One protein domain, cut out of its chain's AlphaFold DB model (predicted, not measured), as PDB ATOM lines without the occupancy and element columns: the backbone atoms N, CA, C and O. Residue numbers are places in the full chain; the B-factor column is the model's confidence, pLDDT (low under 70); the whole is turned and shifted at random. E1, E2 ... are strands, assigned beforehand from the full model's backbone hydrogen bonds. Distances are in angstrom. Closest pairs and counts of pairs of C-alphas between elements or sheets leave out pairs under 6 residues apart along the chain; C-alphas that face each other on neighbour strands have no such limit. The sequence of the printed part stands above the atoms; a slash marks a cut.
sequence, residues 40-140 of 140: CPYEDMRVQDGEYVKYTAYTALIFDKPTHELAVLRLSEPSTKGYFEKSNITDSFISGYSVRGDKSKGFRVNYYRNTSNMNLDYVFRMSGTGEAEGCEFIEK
ATOM      1  N   CYS A  40      26.891  26.694 -46.753       81.81
ATOM      2  CA  CYS A  40      27.572  25.907 -45.746       81.81
ATOM      3  C   CYS A  40      26.582  25.150 -44.841       81.81
ATOM      4  O   CYS A  40      25.598  25.747 -44.376       81.81
ATOM      5  N   PRO A  41      26.828  23.847 -44.591       85.00
ATOM      6  CA  PRO A  41      26.132  23.087 -43.563       85.00
ATOM      7  C   PRO A  41      26.728  23.354 -42.173       85.00
ATOM      8  O   PRO A  41      27.946  23.450 -42.031       85.00
ATOM      9  N   TYR A  42      25.886  23.392 -41.141       79.88
ATOM     10  CA  TYR A  42      26.315  23.443 -39.739       79.88
ATOM     11  C   TYR A  42      25.498  22.475 -38.882       79.88
ATOM     12  O   TYR A  42      24.391  22.081 -39.253       79.88
ATOM     13  N   GLU A  43      26.055  22.060 -37.745       84.19
ATOM     14  CA  GLU A  43      25.313  21.280 -36.756       84.19
ATOM     15  C   GLU A  43      24.417  22.204 -35.930       84.19
ATOM     16  O   GLU A  43      24.877  23.209 -35.389       84.19
ATOM     17  N   ASP A  44      23.149  21.831 -35.808       83.25
ATOM     18  CA  ASP A  44      22.148  22.531 -35.010       83.25
ATOM     19  C   ASP A  44      21.360  21.522 -34.156       83.25
ATOM     20  O   ASP A  44      21.464  20.303 -34.338       83.25
ATOM     21  N   MET A  45      20.575  22.010 -33.196       83.31
ATOM     22  CA  MET A  45      19.708  21.185 -32.357       83.31
ATOM     23  C   MET A  45      18.240  21.516 -32.607       83.31
ATOM     24  O   MET A  45      17.847  22.675 -32.675       83.31
ATOM     25  N   ARG A  46      17.401  20.484 -32.702       82.12
ATOM     26  CA  ARG A  46      15.942  20.640 -32.767       82.12
ATOM     27  C   ARG A  46      15.261  19.739 -31.752       82.12
ATOM     28  O   ARG A  46      15.795  18.691 -31.403       82.12
ATOM     29  N   VAL A  47      14.065  20.130 -31.323       83.81
ATOM     30  CA  VAL A  47      13.207  19.258 -30.519       83.81
ATOM     31  C   VAL A  47      12.475  18.302 -31.456       83.81
ATOM     32  O   VAL A  47      11.733  18.740 -32.334       83.81
ATOM     33  N   GLN A  48      12.688  17.005 -31.276       86.06
ATOM     34  CA  GLN A  48      11.988  15.940 -31.981       86.06
ATOM     35  C   GLN A  48      11.486  14.942 -30.939       86.06
ATOM     36  O   GLN A  48      12.259  14.484 -30.105       86.06
ATOM     37  N   ASP A  49      10.180  14.671 -30.938       90.88
ATOM     38  CA  ASP A  49       9.529  13.754 -29.989       90.88
ATOM     39  C   ASP A  49       9.789  14.082 -28.500       90.88
ATOM     40  O   ASP A  49       9.786  13.210 -27.638       90.88
ATOM     41  N   GLY A  50       9.982  15.370 -28.186       90.69
ATOM     42  CA  GLY A  50      10.251  15.855 -26.826       90.69
ATOM     43  C   GLY A  50      11.728  15.840 -26.419       90.69
ATOM     44  O   GLY A  50      12.050  16.296 -25.323       90.69
ATOM     45  N   GLU A  51      12.627  15.389 -27.293       91.44
ATOM     46  CA  GLU A  51      14.069  15.327 -27.046       91.44
ATOM     47  C   GLU A  51      14.846  16.295 -27.947       91.44
ATOM     48  O   GLU A  51      14.448  16.573 -29.079       91.44
ATOM     49  N   TYR A  52      15.981  16.803 -27.458       86.38
ATOM     50  CA  TYR A  52      16.908  17.584 -28.278       86.38
ATOM     51  C   TYR A  52      17.778  16.647 -29.113       86.38
ATOM     52  O   TYR A  52      18.631  15.937 -28.581       86.38
ATOM     53  N   VAL A  53      17.593  16.685 -30.429       90.38
ATOM     54  CA  VAL A  53      18.379  15.906 -31.387       90.38
ATOM     55  C   VAL A  53      19.266  16.824 -32.217       90.38
ATOM     56  O   VAL A  53      18.843  17.893 -32.665       90.38
ATOM     57  N   LYS A  54      20.512  16.392 -32.435       88.75
ATOM     58  CA  LYS A  54      21.421  17.051 -33.373       88.75
ATOM     59  C   LYS A  54      20.975  16.774 -34.803       88.75
ATOM     60  O   LYS A  54      20.636  15.639 -35.137       88.75
ATOM     61  N   TYR A  55      21.019  17.791 -35.649       86.94
ATOM     62  CA  TYR A  55      20.773  17.652 -37.076       86.94
ATOM     63  C   TYR A  55      21.688  18.585 -37.873       86.94
ATOM     64  O   TYR A  55      22.211  19.566 -37.347       86.94
ATOM     65  N   THR A  56      21.884  18.271 -39.151       88.25
ATOM     66  CA  THR A  56      22.599  19.156 -40.073       88.25
ATOM     67  C   THR A  56      21.624  20.178 -40.637       88.25
ATOM     68  O   THR A  56      20.697  19.816 -41.365       88.25
ATOM     69  N   ALA A  57      21.839  21.445 -40.310       87.12
ATOM     70  CA  ALA A  57      21.140  22.569 -40.907       87.12
ATOM     71  C   ALA A  57      21.898  23.070 -42.143       87.12
ATOM     72  O   ALA A  57      23.130  23.043 -42.193       87.12
ATOM     73  N   TYR A  58      21.156  23.553 -43.138       87.75
ATOM     74  CA  TYR A  58      21.713  24.074 -44.382       87.75
ATOM     75  C   TYR A  58      21.396  25.558 -44.510       87.75
ATOM     76  O   TYR A  58      20.237  25.975 -44.427       87.75
ATOM     77  N   THR A  59      22.432  26.359 -44.734       86.75
ATOM     78  CA  THR A  59      22.297  27.803 -44.947       86.75
ATOM     79  C   THR A  59      23.029  28.232 -46.198       86.75
ATOM     80  O   THR A  59      24.116  27.733 -46.503       86.75
ATOM     81  N   ALA A  60      22.453  29.209 -46.890       84.94
ATOM     82  CA  ALA A  60      23.104  29.906 -47.982       84.94
ATOM     83  C   ALA A  60      23.095  31.420 -47.748       84.94
ATOM     84  O   ALA A  60      22.136  31.973 -47.219       84.94
ATOM     85  N   LEU A  61      24.169  32.082 -48.163       84.12
ATOM     86  CA  LEU A  61      24.261  33.523 -48.327       84.12
ATOM     87  C   LEU A  61      24.152  33.853 -49.804       84.12
ATOM     88  O   LEU A  61      24.926  33.339 -50.612       84.12
ATOM     89  N   ILE A  62      23.225  34.737 -50.149       83.50
ATOM     90  CA  ILE A  62      23.058  35.221 -51.517       83.50
ATOM     91  C   ILE A  62      23.140  36.741 -51.541       83.50
ATOM     92  O   ILE A  62      22.706  37.413 -50.604       83.50
ATOM     93  N   PHE A  63      23.664  37.287 -52.634       80.06
ATOM     94  CA  PHE A  63      23.512  38.707 -52.917       80.06
ATOM     95  C   PHE A  63      22.212  38.914 -53.699       80.06
ATOM     96  O   PHE A  63      22.107  38.522 -54.866       80.06
ATOM     97  N   ASP A  64      21.204  39.494 -53.055       73.88
ATOM     98  CA  ASP A  64      19.906  39.723 -53.675       73.88
ATOM     99  C   ASP A  64      19.985  40.920 -54.633       73.88
ATOM    100  O   ASP A  64      20.095  42.079 -54.234       73.88
ATOM    101  N   LYS A  65      19.974  40.634 -55.940       67.88
ATOM    102  CA  LYS A  65      20.194  41.635 -56.999       67.88
ATOM    103  C   LYS A  65      19.204  42.812 -56.979       67.88
ATOM    104  O   LYS A  65      19.646  43.923 -57.258       67.88
ATOM    105  N   PRO A  66      17.899  42.633 -56.696       69.31
ATOM    106  CA  PRO A  66      16.950  43.741 -56.630       69.31
ATOM    107  C   PRO A  66      17.202  44.672 -55.441       69.31
ATOM    108  O   PRO A  66      17.203  45.889 -55.618       69.31
ATOM    109  N   THR A  67      17.438  44.124 -54.248       68.25
ATOM    110  CA  THR A  67      17.632  44.924 -53.025       68.25
ATOM    111  C   THR A  67      19.068  45.418 -52.863       68.25
ATOM    112  O   THR A  67      19.298  46.385 -52.149       68.25
ATOM    113  N   HIS A  68      20.027  44.816 -53.577       71.19
ATOM    114  CA  HIS A  68      21.466  44.993 -53.353       71.19
ATOM    115  C   HIS A  68      21.871  44.684 -51.908       71.19
ATOM    116  O   HIS A  68      22.860  45.210 -51.394       71.19
ATOM    117  N   GLU A  69      21.097  43.819 -51.259       76.44
ATOM    118  CA  GLU A  69      21.315  43.397 -49.893       76.44
ATOM    119  C   GLU A  69      21.675  41.922 -49.847       76.44
ATOM    120  O   GLU A  69      21.456  41.126 -50.760       76.44
ATOM    121  N   LEU A  70      22.319  41.573 -48.754       79.94
ATOM    122  CA  LEU A  70      22.976  40.305 -48.574       79.94
ATOM    123  C   LEU A  70      22.018  39.468 -47.711       79.94
ATOM    124  O   LEU A  70      21.800  39.803 -46.545       79.94
ATOM    125  N   ALA A  71      21.411  38.424 -48.270       84.88
ATOM    126  CA  ALA A  71      20.349  37.657 -47.620       84.88
ATOM    127  C   ALA A  71      20.843  36.290 -47.137       84.88
ATOM    128  O   ALA A  71      21.639  35.631 -47.811       84.88
ATOM    129  N   VAL A  72      20.325  35.848 -45.989       86.19
ATOM    130  CA  VAL A  72      20.529  34.490 -45.475       86.19
ATOM    131  C   VAL A  72      19.296  33.657 -45.803       86.19
ATOM    132  O   VAL A  72      18.172  34.039 -45.475       86.19
ATOM    133  N   LEU A  73      19.515  32.493 -46.405       87.44
ATOM    134  CA  LEU A  73      18.495  31.492 -46.692       87.44
ATOM    135  C   LEU A  73      18.715  30.272 -45.808       87.44
ATOM    136  O   LEU A  73      19.825  29.741 -45.766       87.44
ATOM    137  N   ARG A  74      17.657  29.788 -45.156       87.81
ATOM    138  CA  ARG A  74      17.633  28.444 -44.565       87.81
ATOM    139  C   ARG A  74      17.033  27.476 -45.572       87.81
ATOM    140  O   ARG A  74      16.007  27.786 -46.181       87.81
ATOM    141  N   LEU A  75      17.678  26.327 -45.735       89.00
ATOM    142  CA  LEU A  75      17.291  25.320 -46.711       89.00
ATOM    143  C   LEU A  75      16.876  24.015 -46.017       89.00
ATOM    144  O   LEU A  75      17.494  23.606 -45.032       89.00
ATOM    145  N   SER A  76      15.858  23.341 -46.551       87.88
ATOM    146  CA  SER A  76      15.451  21.997 -46.113       87.88
ATOM    147  C   SER A  76      16.425  20.906 -46.562       87.88
ATOM    148  O   SER A  76      16.480  19.837 -45.960       87.88
ATOM    149  N   GLU A  77      17.190  21.177 -47.618       87.25
ATOM    150  CA  GLU A  77      18.118  20.255 -48.268       87.25
ATOM    151  C   GLU A  77      19.413  20.991 -48.653       87.25
ATOM    152  O   GLU A  77      19.384  22.211 -48.856       87.25
ATOM    153  N   PRO A  78      20.553  20.286 -48.772       81.94
ATOM    154  CA  PRO A  78      21.808  20.906 -49.182       81.94
ATOM    155  C   PRO A  78      21.720  21.473 -50.600       81.94
ATOM    156  O   PRO A  78      21.051  20.924 -51.475       81.94
ATOM    157  N   SER A  79      22.479  22.538 -50.864       74.75
ATOM    158  CA  SER A  79      22.662  23.005 -52.238       74.75
ATOM    159  C   SER A  79      23.516  22.012 -53.038       74.75
ATOM    160  O   SER A  79      24.521  21.503 -52.533       74.75
ATOM    161  N   THR A  80      23.173  21.783 -54.303       70.75
ATOM    162  CA  THR A  80      23.917  20.885 -55.196       70.75
ATOM    163  C   THR A  80      24.603  21.673 -56.300       70.75
ATOM    164  O   THR A  80      23.954  22.398 -57.048       70.75
ATOM    165  N   LYS A  81      25.924  21.490 -56.443       67.56
ATOM    166  CA  LYS A  81      26.740  22.056 -57.537       67.56
ATOM    167  C   LYS A  81      26.607  23.569 -57.732       67.56
ATOM    168  O   LYS A  81      26.590  24.029 -58.871       67.56
ATOM    169  N   GLY A  82      26.479  24.355 -56.672       62.66
ATOM    170  CA  GLY A  82      26.300  25.783 -56.907       62.66
ATOM    171  C   GLY A  82      24.869  26.135 -57.358       62.66
ATOM    172  O   GLY A  82      24.695  27.192 -57.941       62.66
ATOM    173  N   TYR A  83      23.839  25.314 -57.042       71.44
ATOM    174  CA  TYR A  83      22.409  25.667 -57.145       71.44
ATOM    175  C   TYR A  83      21.547  25.168 -55.963       71.44
ATOM    176  O   TYR A  83      21.841  24.133 -55.365       71.44
ATOM    177  N   PHE A  84      20.465  25.890 -55.648       81.81
ATOM    178  CA  PHE A  84      19.389  25.459 -54.742       81.81
ATOM    179  C   PHE A  84      18.023  25.739 -55.385       81.81
ATOM    180  O   PHE A  84      17.855  26.728 -56.104       81.81
ATOM    181  N   GLU A  85      17.044  24.870 -55.143       83.62
ATOM    182  CA  GLU A  85      15.678  25.071 -55.628       83.62
ATOM    183  C   GLU A  85      14.906  26.019 -54.706       83.62
ATOM    184  O   GLU A  85      15.070  25.991 -53.486       83.62
ATOM    185  N   LYS A  86      14.025  26.856 -55.269       83.94
ATOM    186  CA  LYS A  86      13.210  27.785 -54.463       83.94
ATOM    187  C   LYS A  86      12.294  27.062 -53.474       83.94
ATOM    188  O   LYS A  86      12.064  27.580 -52.389       83.94
ATOM    189  N   SER A  87      11.797  25.884 -53.845       87.00
ATOM    190  CA  SER A  87      11.008  24.989 -52.988       87.00
ATOM    191  C   SER A  87      11.754  24.553 -51.728       87.00
ATOM    192  O   SER A  87      11.106  24.249 -50.732       87.00
ATOM    193  N   ASN A  88      13.089  24.565 -51.752       89.25
ATOM    194  CA  ASN A  88      13.910  24.147 -50.620       89.25
ATOM    195  C   ASN A  88      14.137  25.283 -49.616       89.25
ATOM    196  O   ASN A  88      14.694  25.038 -48.552       89.25
ATOM    197  N   ILE A  89      13.730  26.521 -49.924       88.94
ATOM    198  CA  ILE A  89      13.888  27.667 -49.023       88.94
ATOM    199  C   ILE A  89      12.793  27.608 -47.957       88.94
ATOM    200  O   ILE A  89      11.620  27.846 -48.240       88.94
ATOM    201  N   THR A  90      13.182  27.328 -46.715       89.00
ATOM    202  CA  THR A  90      12.253  27.261 -45.577       89.00
ATOM    203  C   THR A  90      12.092  28.601 -44.870       89.00
ATOM    204  O   THR A  90      11.072  28.847 -44.237       89.00
ATOM    205  N   ASP A  91      13.118  29.449 -44.931       86.31
ATOM    206  CA  ASP A  91      13.125  30.783 -44.331       86.31
ATOM    207  C   ASP A  91      14.139  31.672 -45.063       86.31
ATOM    208  O   ASP A  91      15.153  31.187 -45.574       86.31
ATOM    209  N   SER A  92      13.868  32.972 -45.100       86.12
ATOM    210  CA  SER A  92      14.729  33.985 -45.704       86.12
ATOM    211  C   SER A  92      14.660  35.249 -44.870       86.12
ATOM    212  O   SER A  92      13.577  35.703 -44.496       86.12
ATOM    213  N   PHE A  93      15.816  35.836 -44.588       83.12
ATOM    214  CA  PHE A  93      15.867  37.114 -43.904       83.12
ATOM    215  C   PHE A  93      17.016  37.974 -44.417       83.12
ATOM    216  O   PHE A  93      18.111  37.498 -44.727       83.12
ATOM    217  N   ILE A  94      16.739  39.274 -44.465       78.19
ATOM    218  CA  ILE A  94      17.710  40.325 -44.737       78.19
ATOM    219  C   ILE A  94      17.937  41.060 -43.420       78.19
ATOM    220  O   ILE A  94      16.980  41.411 -42.729       78.19
ATOM    221  N   SER A  95      19.197  41.244 -43.036       68.38
ATOM    222  CA  SER A  95      19.543  41.961 -41.813       68.38
ATOM    223  C   SER A  95      20.919  42.608 -41.912       68.38
ATOM    224  O   SER A  95      21.722  42.280 -42.788       68.38
ATOM    225  N   GLY A  96      21.201  43.524 -40.984       76.44
ATOM    226  CA  GLY A  96      22.510  44.144 -40.847       76.44
ATOM    227  C   GLY A  96      23.602  43.102 -40.594       76.44
ATOM    228  O   GLY A  96      23.466  42.221 -39.742       76.44
ATOM    229  N   TYR A  97      24.707  43.227 -41.326       80.06
ATOM    230  CA  TYR A  97      25.861  42.343 -41.213       80.06
ATOM    231  C   TYR A  97      27.165  43.141 -41.188       80.06
ATOM    232  O   TYR A  97      27.240  44.284 -41.648       80.06
ATOM    233  N   SER A  98      28.211  42.522 -40.649       83.31
ATOM    234  CA  SER A  98      29.565  43.073 -40.648       83.31
ATOM    235  C   SER A  98      30.549  42.066 -41.222       83.31
ATOM    236  O   SER A  98      30.443  40.867 -40.965       83.31
ATOM    237  N   VAL A  99      31.528  42.565 -41.973       84.50
ATOM    238  CA  VAL A  99      32.583  41.744 -42.572       84.50
ATOM    239  C   VAL A  99      33.925  42.156 -41.991       84.50
ATOM    240  O   VAL A  99      34.212  43.341 -41.809       84.50
ATOM    241  N   ARG A 100      34.758  41.165 -41.682       85.88
ATOM    242  CA  ARG A 100      36.164  41.357 -41.318       85.88
ATOM    243  C   ARG A 100      37.017  40.389 -42.126       85.88
ATOM    244  O   ARG A 100      36.602  39.256 -42.340       85.88
ATOM    245  N   GLY A 101      38.211  40.813 -42.529       77.69
ATOM    246  CA  GLY A 101      39.200  39.889 -43.084       77.69
ATOM    247  C   GLY A 101      39.646  38.878 -42.023       77.69
ATOM    248  O   GLY A 101      39.893  39.259 -40.874       77.69
ATOM    249  N   ASP A 102      39.731  37.605 -42.398       75.56
ATOM    250  CA  ASP A 102      40.294  36.543 -41.566       75.56
ATOM    251  C   ASP A 102      41.799  36.372 -41.851       75.56
ATOM    252  O   ASP A 102      42.316  36.749 -42.907       75.56
ATOM    253  N   LYS A 103      42.536  35.802 -40.896       66.00
ATOM    254  CA  LYS A 103      44.001  35.656 -40.941       66.00
ATOM    255  C   LYS A 103      44.491  34.814 -42.131       66.00
ATOM    256  O   LYS A 103      45.652  34.941 -42.511       66.00
ATOM    257  N   SER A 104      43.626  33.992 -42.726       65.06
ATOM    258  CA  SER A 104      43.888  33.121 -43.883       65.06
ATOM    259  C   SER A 104      43.669  33.784 -45.254       65.06
ATOM    260  O   SER A 104      43.695  33.085 -46.260       65.06
ATOM    261  N   LYS A 105      43.489  35.117 -45.327       68.69
ATOM    262  CA  LYS A 105      42.977  35.843 -46.519       68.69
ATOM    263  C   LYS A 105      41.510  35.538 -46.842       68.69
ATOM    264  O   LYS A 105      41.067  35.774 -47.961       68.69
ATOM    265  N   GLY A 106      40.785  34.999 -45.873       78.19
ATOM    266  CA  GLY A 106      39.355  34.776 -45.971       78.19
ATOM    267  C   GLY A 106      38.529  35.950 -45.459       78.19
ATOM    268  O   GLY A 106      39.050  36.991 -45.053       78.19
ATOM    269  N   PHE A 107      37.222  35.746 -45.415       82.50
ATOM    270  CA  PHE A 107      36.250  36.678 -44.869       82.50
ATOM    271  C   PHE A 107      35.508  36.021 -43.718       82.50
ATOM    272  O   PHE A 107      35.067  34.879 -43.831       82.50
ATOM    273  N   ARG A 108      35.333  36.769 -42.630       84.69
ATOM    274  CA  ARG A 108      34.398  36.452 -41.558       84.69
ATOM    275  C   ARG A 108      33.210  37.391 -41.652       84.69
ATOM    276  O   ARG A 108      33.350  38.590 -41.396       84.69
ATOM    277  N   VAL A 109      32.051  36.837 -41.971       82.06
ATOM    278  CA  VAL A 109      30.797  37.586 -42.061       82.06
ATOM    279  C   VAL A 109      29.957  37.271 -40.840       82.06
ATOM    280  O   VAL A 109      29.613  36.114 -40.637       82.06
ATOM    281  N   ASN A 110      29.649  38.283 -40.032       82.56
ATOM    282  CA  ASN A 110      28.736  38.148 -38.901       82.56
ATOM    283  C   ASN A 110      27.393  38.754 -39.291       82.56
ATOM    284  O   ASN A 110      27.307  39.961 -39.536       82.56
ATOM    285  N   TYR A 111      26.373  37.912 -39.326       80.31
ATOM    286  CA  TYR A 111      24.990  38.302 -39.542       80.31
ATOM    287  C   TYR A 111      24.240  38.314 -38.237       80.31
ATOM    288  O   TYR A 111      24.183  37.290 -37.571       80.31
ATOM    289  N   TYR A 112      23.615  39.441 -37.937       74.31
ATOM    290  CA  TYR A 112      22.772  39.578 -36.767       74.31
ATOM    291  C   TYR A 112      21.312  39.430 -37.185       74.31
ATOM    292  O   TYR A 112      20.847  40.208 -38.008       74.31
ATOM    293  N   ARG A 113      20.560  38.476 -36.636       76.69
ATOM    294  CA  ARG A 113      19.093  38.430 -36.768       76.69
ATOM    295  C   ARG A 113      18.471  38.699 -35.407       76.69
ATOM    296  O   ARG A 113      18.697  37.940 -34.469       76.69
ATOM    297  N   ASN A 114      17.658  39.750 -35.333       67.00
ATOM    298  CA  ASN A 114      16.799  39.998 -34.184       67.00
ATOM    299  C   ASN A 114      15.445  39.328 -34.435       67.00
ATOM    300  O   ASN A 114      14.750  39.649 -35.401       67.00
ATOM    301  N   THR A 115      15.098  38.363 -33.596       68.81
ATOM    302  CA  THR A 115      13.744  37.804 -33.528       68.81
ATOM    303  C   THR A 115      13.073  38.329 -32.265       68.81
ATOM    304  O   THR A 115      13.751  38.843 -31.382       68.81
ATOM    305  N   SER A 116      11.756  38.177 -32.125       62.09
ATOM    306  CA  SER A 116      11.026  38.684 -30.951       62.09
ATOM    307  C   SER A 116      11.602  38.239 -29.598       62.09
ATOM    308  O   SER A 116      11.352  38.911 -28.603       62.09
ATOM    309  N   ASN A 117      12.382  37.150 -29.560       58.84
ATOM    310  CA  ASN A 117      12.881  36.540 -28.330       58.84
ATOM    311  C   ASN A 117      14.399  36.273 -28.312       58.84
ATOM    312  O   ASN A 117      14.874  35.718 -27.325       58.84
ATOM    313  N   MET A 118      15.155  36.574 -29.378       62.78
ATOM    314  CA  MET A 118      16.521  36.045 -29.514       62.78
ATOM    315  C   MET A 118      17.398  36.826 -30.493       62.78
ATOM    316  O   MET A 118      16.935  37.235 -31.564       62.78
ATOM    317  N   ASN A 119      18.680  36.944 -30.138       68.56
ATOM    318  CA  ASN A 119      19.737  37.484 -30.981       68.56
ATOM    319  C   ASN A 119      20.555  36.340 -31.570       68.56
ATOM    320  O   ASN A 119      21.117  35.529 -30.839       68.56
ATOM    321  N   LEU A 120      20.638  36.289 -32.894       69.88
ATOM    322  CA  LEU A 120      21.331  35.214 -33.591       69.88
ATOM    323  C   LEU A 120      22.486  35.768 -34.404       69.88
ATOM    324  O   LEU A 120      22.261  36.605 -35.280       69.88
ATOM    325  N   ASP A 121      23.684  35.258 -34.138       74.56
ATOM    326  CA  ASP A 121      24.876  35.526 -34.927       74.56
ATOM    327  C   ASP A 121      25.171  34.329 -35.838       74.56
ATOM    328  O   ASP A 121      25.416  33.216 -35.374       74.56
ATOM    329  N   TYR A 122      25.191  34.567 -37.147       72.81
ATOM    330  CA  TYR A 122      25.680  33.594 -38.123       72.81
ATOM    331  C   TYR A 122      27.059  34.036 -38.583       72.81
ATOM    332  O   TYR A 122      27.210  35.137 -39.119       72.81
ATOM    333  N   VAL A 123      28.056  33.188 -38.356       81.62
ATOM    334  CA  VAL A 123      29.447  33.444 -38.718       81.62
ATOM    335  C   VAL A 123      29.786  32.608 -39.938       81.62
ATOM    336  O   VAL A 123      29.882  31.391 -39.840       81.62
ATOM    337  N   PHE A 124      30.010  33.251 -41.078       79.19
ATOM    338  CA  PHE A 124      30.421  32.575 -42.308       79.19
ATOM    339  C   PHE A 124      31.902  32.819 -42.568       79.19
ATOM    340  O   PHE A 124      32.361  33.963 -42.488       79.19
ATOM    341  N   ARG A 125      32.641  31.744 -42.860       81.44
ATOM    342  CA  ARG A 125      34.064  31.762 -43.204       81.44
ATOM    343  C   ARG A 125      34.240  31.325 -44.648       81.44
ATOM    344  O   ARG A 125      33.858  30.217 -45.027       81.44
ATOM    345  N   MET A 126      34.806  32.220 -45.442       78.19
ATOM    346  CA  MET A 126      35.011  32.035 -46.873       78.19
ATOM    347  C   MET A 126      36.461  32.325 -47.212       78.19
ATOM    348  O   MET A 126      37.022  33.266 -46.657       78.19
ATOM    349  N   SER A 127      37.056  31.576 -48.131       79.25
ATOM    350  CA  SER A 127      38.380  31.897 -48.652       79.25
ATOM    351  C   SER A 127      38.342  33.194 -49.476       79.25
ATOM    352  O   SER A 127      37.282  33.671 -49.891       79.25
ATOM    353  N   GLY A 128      39.513  33.756 -49.780       72.19
ATOM    354  CA  GLY A 128      39.624  34.929 -50.656       72.19
ATOM    355  C   GLY A 128      39.133  34.700 -52.095       72.19
ATOM    356  O   GLY A 128      38.963  35.665 -52.832       72.19
ATOM    357  N   THR A 129      38.904  33.445 -52.502       75.31
ATOM    358  CA  THR A 129      38.388  33.066 -53.830       75.31
ATOM    359  C   THR A 129      36.896  32.738 -53.833       75.31
ATOM    360  O   THR A 129      36.350  32.442 -54.891       75.31
ATOM    361  N   GLY A 130      36.224  32.797 -52.679       70.62
ATOM    362  CA  GLY A 130      34.787  32.532 -52.583       70.62
ATOM    363  C   GLY A 130      34.415  31.122 -52.130       70.62
ATOM    364  O   GLY A 130      33.234  30.785 -52.095       70.62
ATOM    365  N   GLU A 131      35.394  30.289 -51.778       76.00
ATOM    366  CA  GLU A 131      35.146  28.907 -51.358       76.00
ATOM    367  C   GLU A 131      34.736  28.837 -49.884       76.00
ATOM    368  O   GLU A 131      35.244  29.581 -49.043       76.00
ATOM    369  N   ALA A 132      33.819  27.925 -49.560       72.31
ATOM    370  CA  ALA A 132      33.356  27.734 -48.194       72.31
ATOM    371  C   ALA A 132      34.417  27.062 -47.317       72.31
ATOM    372  O   ALA A 132      34.817  25.931 -47.578       72.31
ATOM    373  N   GLU A 133      34.825  27.744 -46.244       76.88
ATOM    374  CA  GLU A 133      35.714  27.186 -45.217       76.88
ATOM    375  C   GLU A 133      34.928  26.708 -43.990       76.88
ATOM    376  O   GLU A 133      35.341  25.770 -43.311       76.88
ATOM    377  N   GLY A 134      33.782  27.330 -43.703       75.62
ATOM    378  CA  GLY A 134      32.888  26.882 -42.642       75.62
ATOM    379  C   GLY A 134      31.842  27.913 -42.247       75.62
ATOM    380  O   GLY A 134      31.846  29.059 -42.704       75.62
ATOM    381  N   CYS A 135      30.937  27.499 -41.370       78.88
ATOM    382  CA  CYS A 135      29.910  28.345 -40.797       78.88
ATOM    383  C   CYS A 135      29.620  27.910 -39.365       78.88
ATOM    384  O   CYS A 135      29.674  26.728 -39.033       78.88
ATOM    385  N   GLU A 136      29.335  28.887 -38.515       80.12
ATOM    386  CA  GLU A 136      28.999  28.687 -37.112       80.12
ATOM    387  C   GLU A 136      27.729  29.482 -36.805       80.12
ATOM    388  O   GLU A 136      27.552  30.608 -37.282       80.12
ATOM    389  N   PHE A 137      26.855  28.893 -35.996       75.31
ATOM    390  CA  PHE A 137      25.660  29.541 -35.476       75.31
ATOM    391  C   PHE A 137      25.837  29.789 -33.980       75.31
ATOM    392  O   PHE A 137      26.212  28.882 -33.238       75.31
ATOM    393  N   ILE A 138      25.609  31.027 -33.551       77.19
ATOM    394  CA  ILE A 138      25.790  31.456 -32.167       77.19
ATOM    395  C   ILE A 138      24.495  32.118 -31.700       77.19
ATOM    396  O   ILE A 138      24.149  33.223 -32.125       77.19
ATOM    397  N   GLU A 139      23.791  31.435 -30.805       69.38
ATOM    398  CA  GLU A 139      22.662  31.984 -30.056       69.38
ATOM    399  C   GLU A 139      23.181  32.857 -28.899       69.38
ATOM    400  O   GLU A 139      24.122  32.466 -28.200       69.38
ATOM    401  N   LYS A 140      22.611  34.056 -28.729       63.84
ATOM    402  CA  LYS A 140      23.005  35.046 -27.713       63.84
ATOM    403  C   LYS A 140      21.856  35.456 -26.805       63.84
ATOM    404  O   LYS A 140      20.761  35.746 -27.342       63.84
TER     405      LYS A 140
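What this domain is: This is residues 40 to 140 of the 140 residues of an uncharacterized protein of Vibrio ordalii FS-238 (UniProt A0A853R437). Two strongly twisted sheets of four strands sit partly face to face with their strands crossed, a sandwich of E1 to E4 and E5 to E8; the far end of the hairpin E1 and E2 reaches past the second sheet. The first sheet is curled, and its edge strand E1 comes close to edge strand E8 at one side, while the chain crosses from sheet to sheet between E4 and E5. The printed part has 101 residues, with no named helix and eight named strands, E1 to E8 in chain order; each sheet keeps that order and is antiparallel throughout, and the class is all strand. The whole is compact, with a radius of gyration of the C-alphas of 14.1 A and spans of 43 by 30 by 26 A.

Where its parts are: Find C-alpha 40 at (27.572, 25.907, -45.746), where E1, residues 40 to 48, begins its 23.1 A. E2, residues 51 to 64, is the longest strand at 36.6 A; E3 is residues 69 to 75, 18.8 A, and E4 residues 89 to 94, 13.9 A. In the second sheet look for E5 at residues 97 to 101, 13.7 A, starting at (25.861, 42.343, -41.213), E6 at 107 to 115, 25.2 A, E7 at 118 to 126, 25.7 A, and E8 at 132 to 139, 21.5 A, which ends with C-alpha 139 at (22.662, 31.984, -30.056).

How they stand to each other: Start in the first sheet, a meander, each strand the antiparallel neighbour of the one before. In the hairpin E1 and E2, N 44 and O 55 are 2.9 A apart; E1 bends by 53 degrees at residue 43 and E2 by 58 degrees at residue 54. Across E2 and E3 look at N 62 and O 71, 3.0 A, and across E3 and E4 at N 74 and O 91, 2.9 A. E4 runs on into E5 across a break of 2 residues, at 84 degrees. The second sheet is also a meander: N 98 and O 110 are 2.9 A apart across E5 and E6, N 111 and O 122 2.9 A across E6 and E7, and N 123 and O 136 2.8 A across E7 and E8. The strands of the two sheets stand at 63 degrees to each other. The closest C-alphas of E1 and E8 are those of Cys 40 and Cys 135, 6.0 A apart. E3 and E6 are only just apart, at 8.3 A.

The domain as a whole: The C-alphas of Asp 49 and Lys 105 are the two farthest apart, at 43.4 A. The printed part has no cut, and residue 140 is the chain's last. The link E3 to E4, residues 76 to 88, is long; the other links are tight. Mean pLDDT of the printed part is 79.0, with 18 residues under 70, among them 114 to 120.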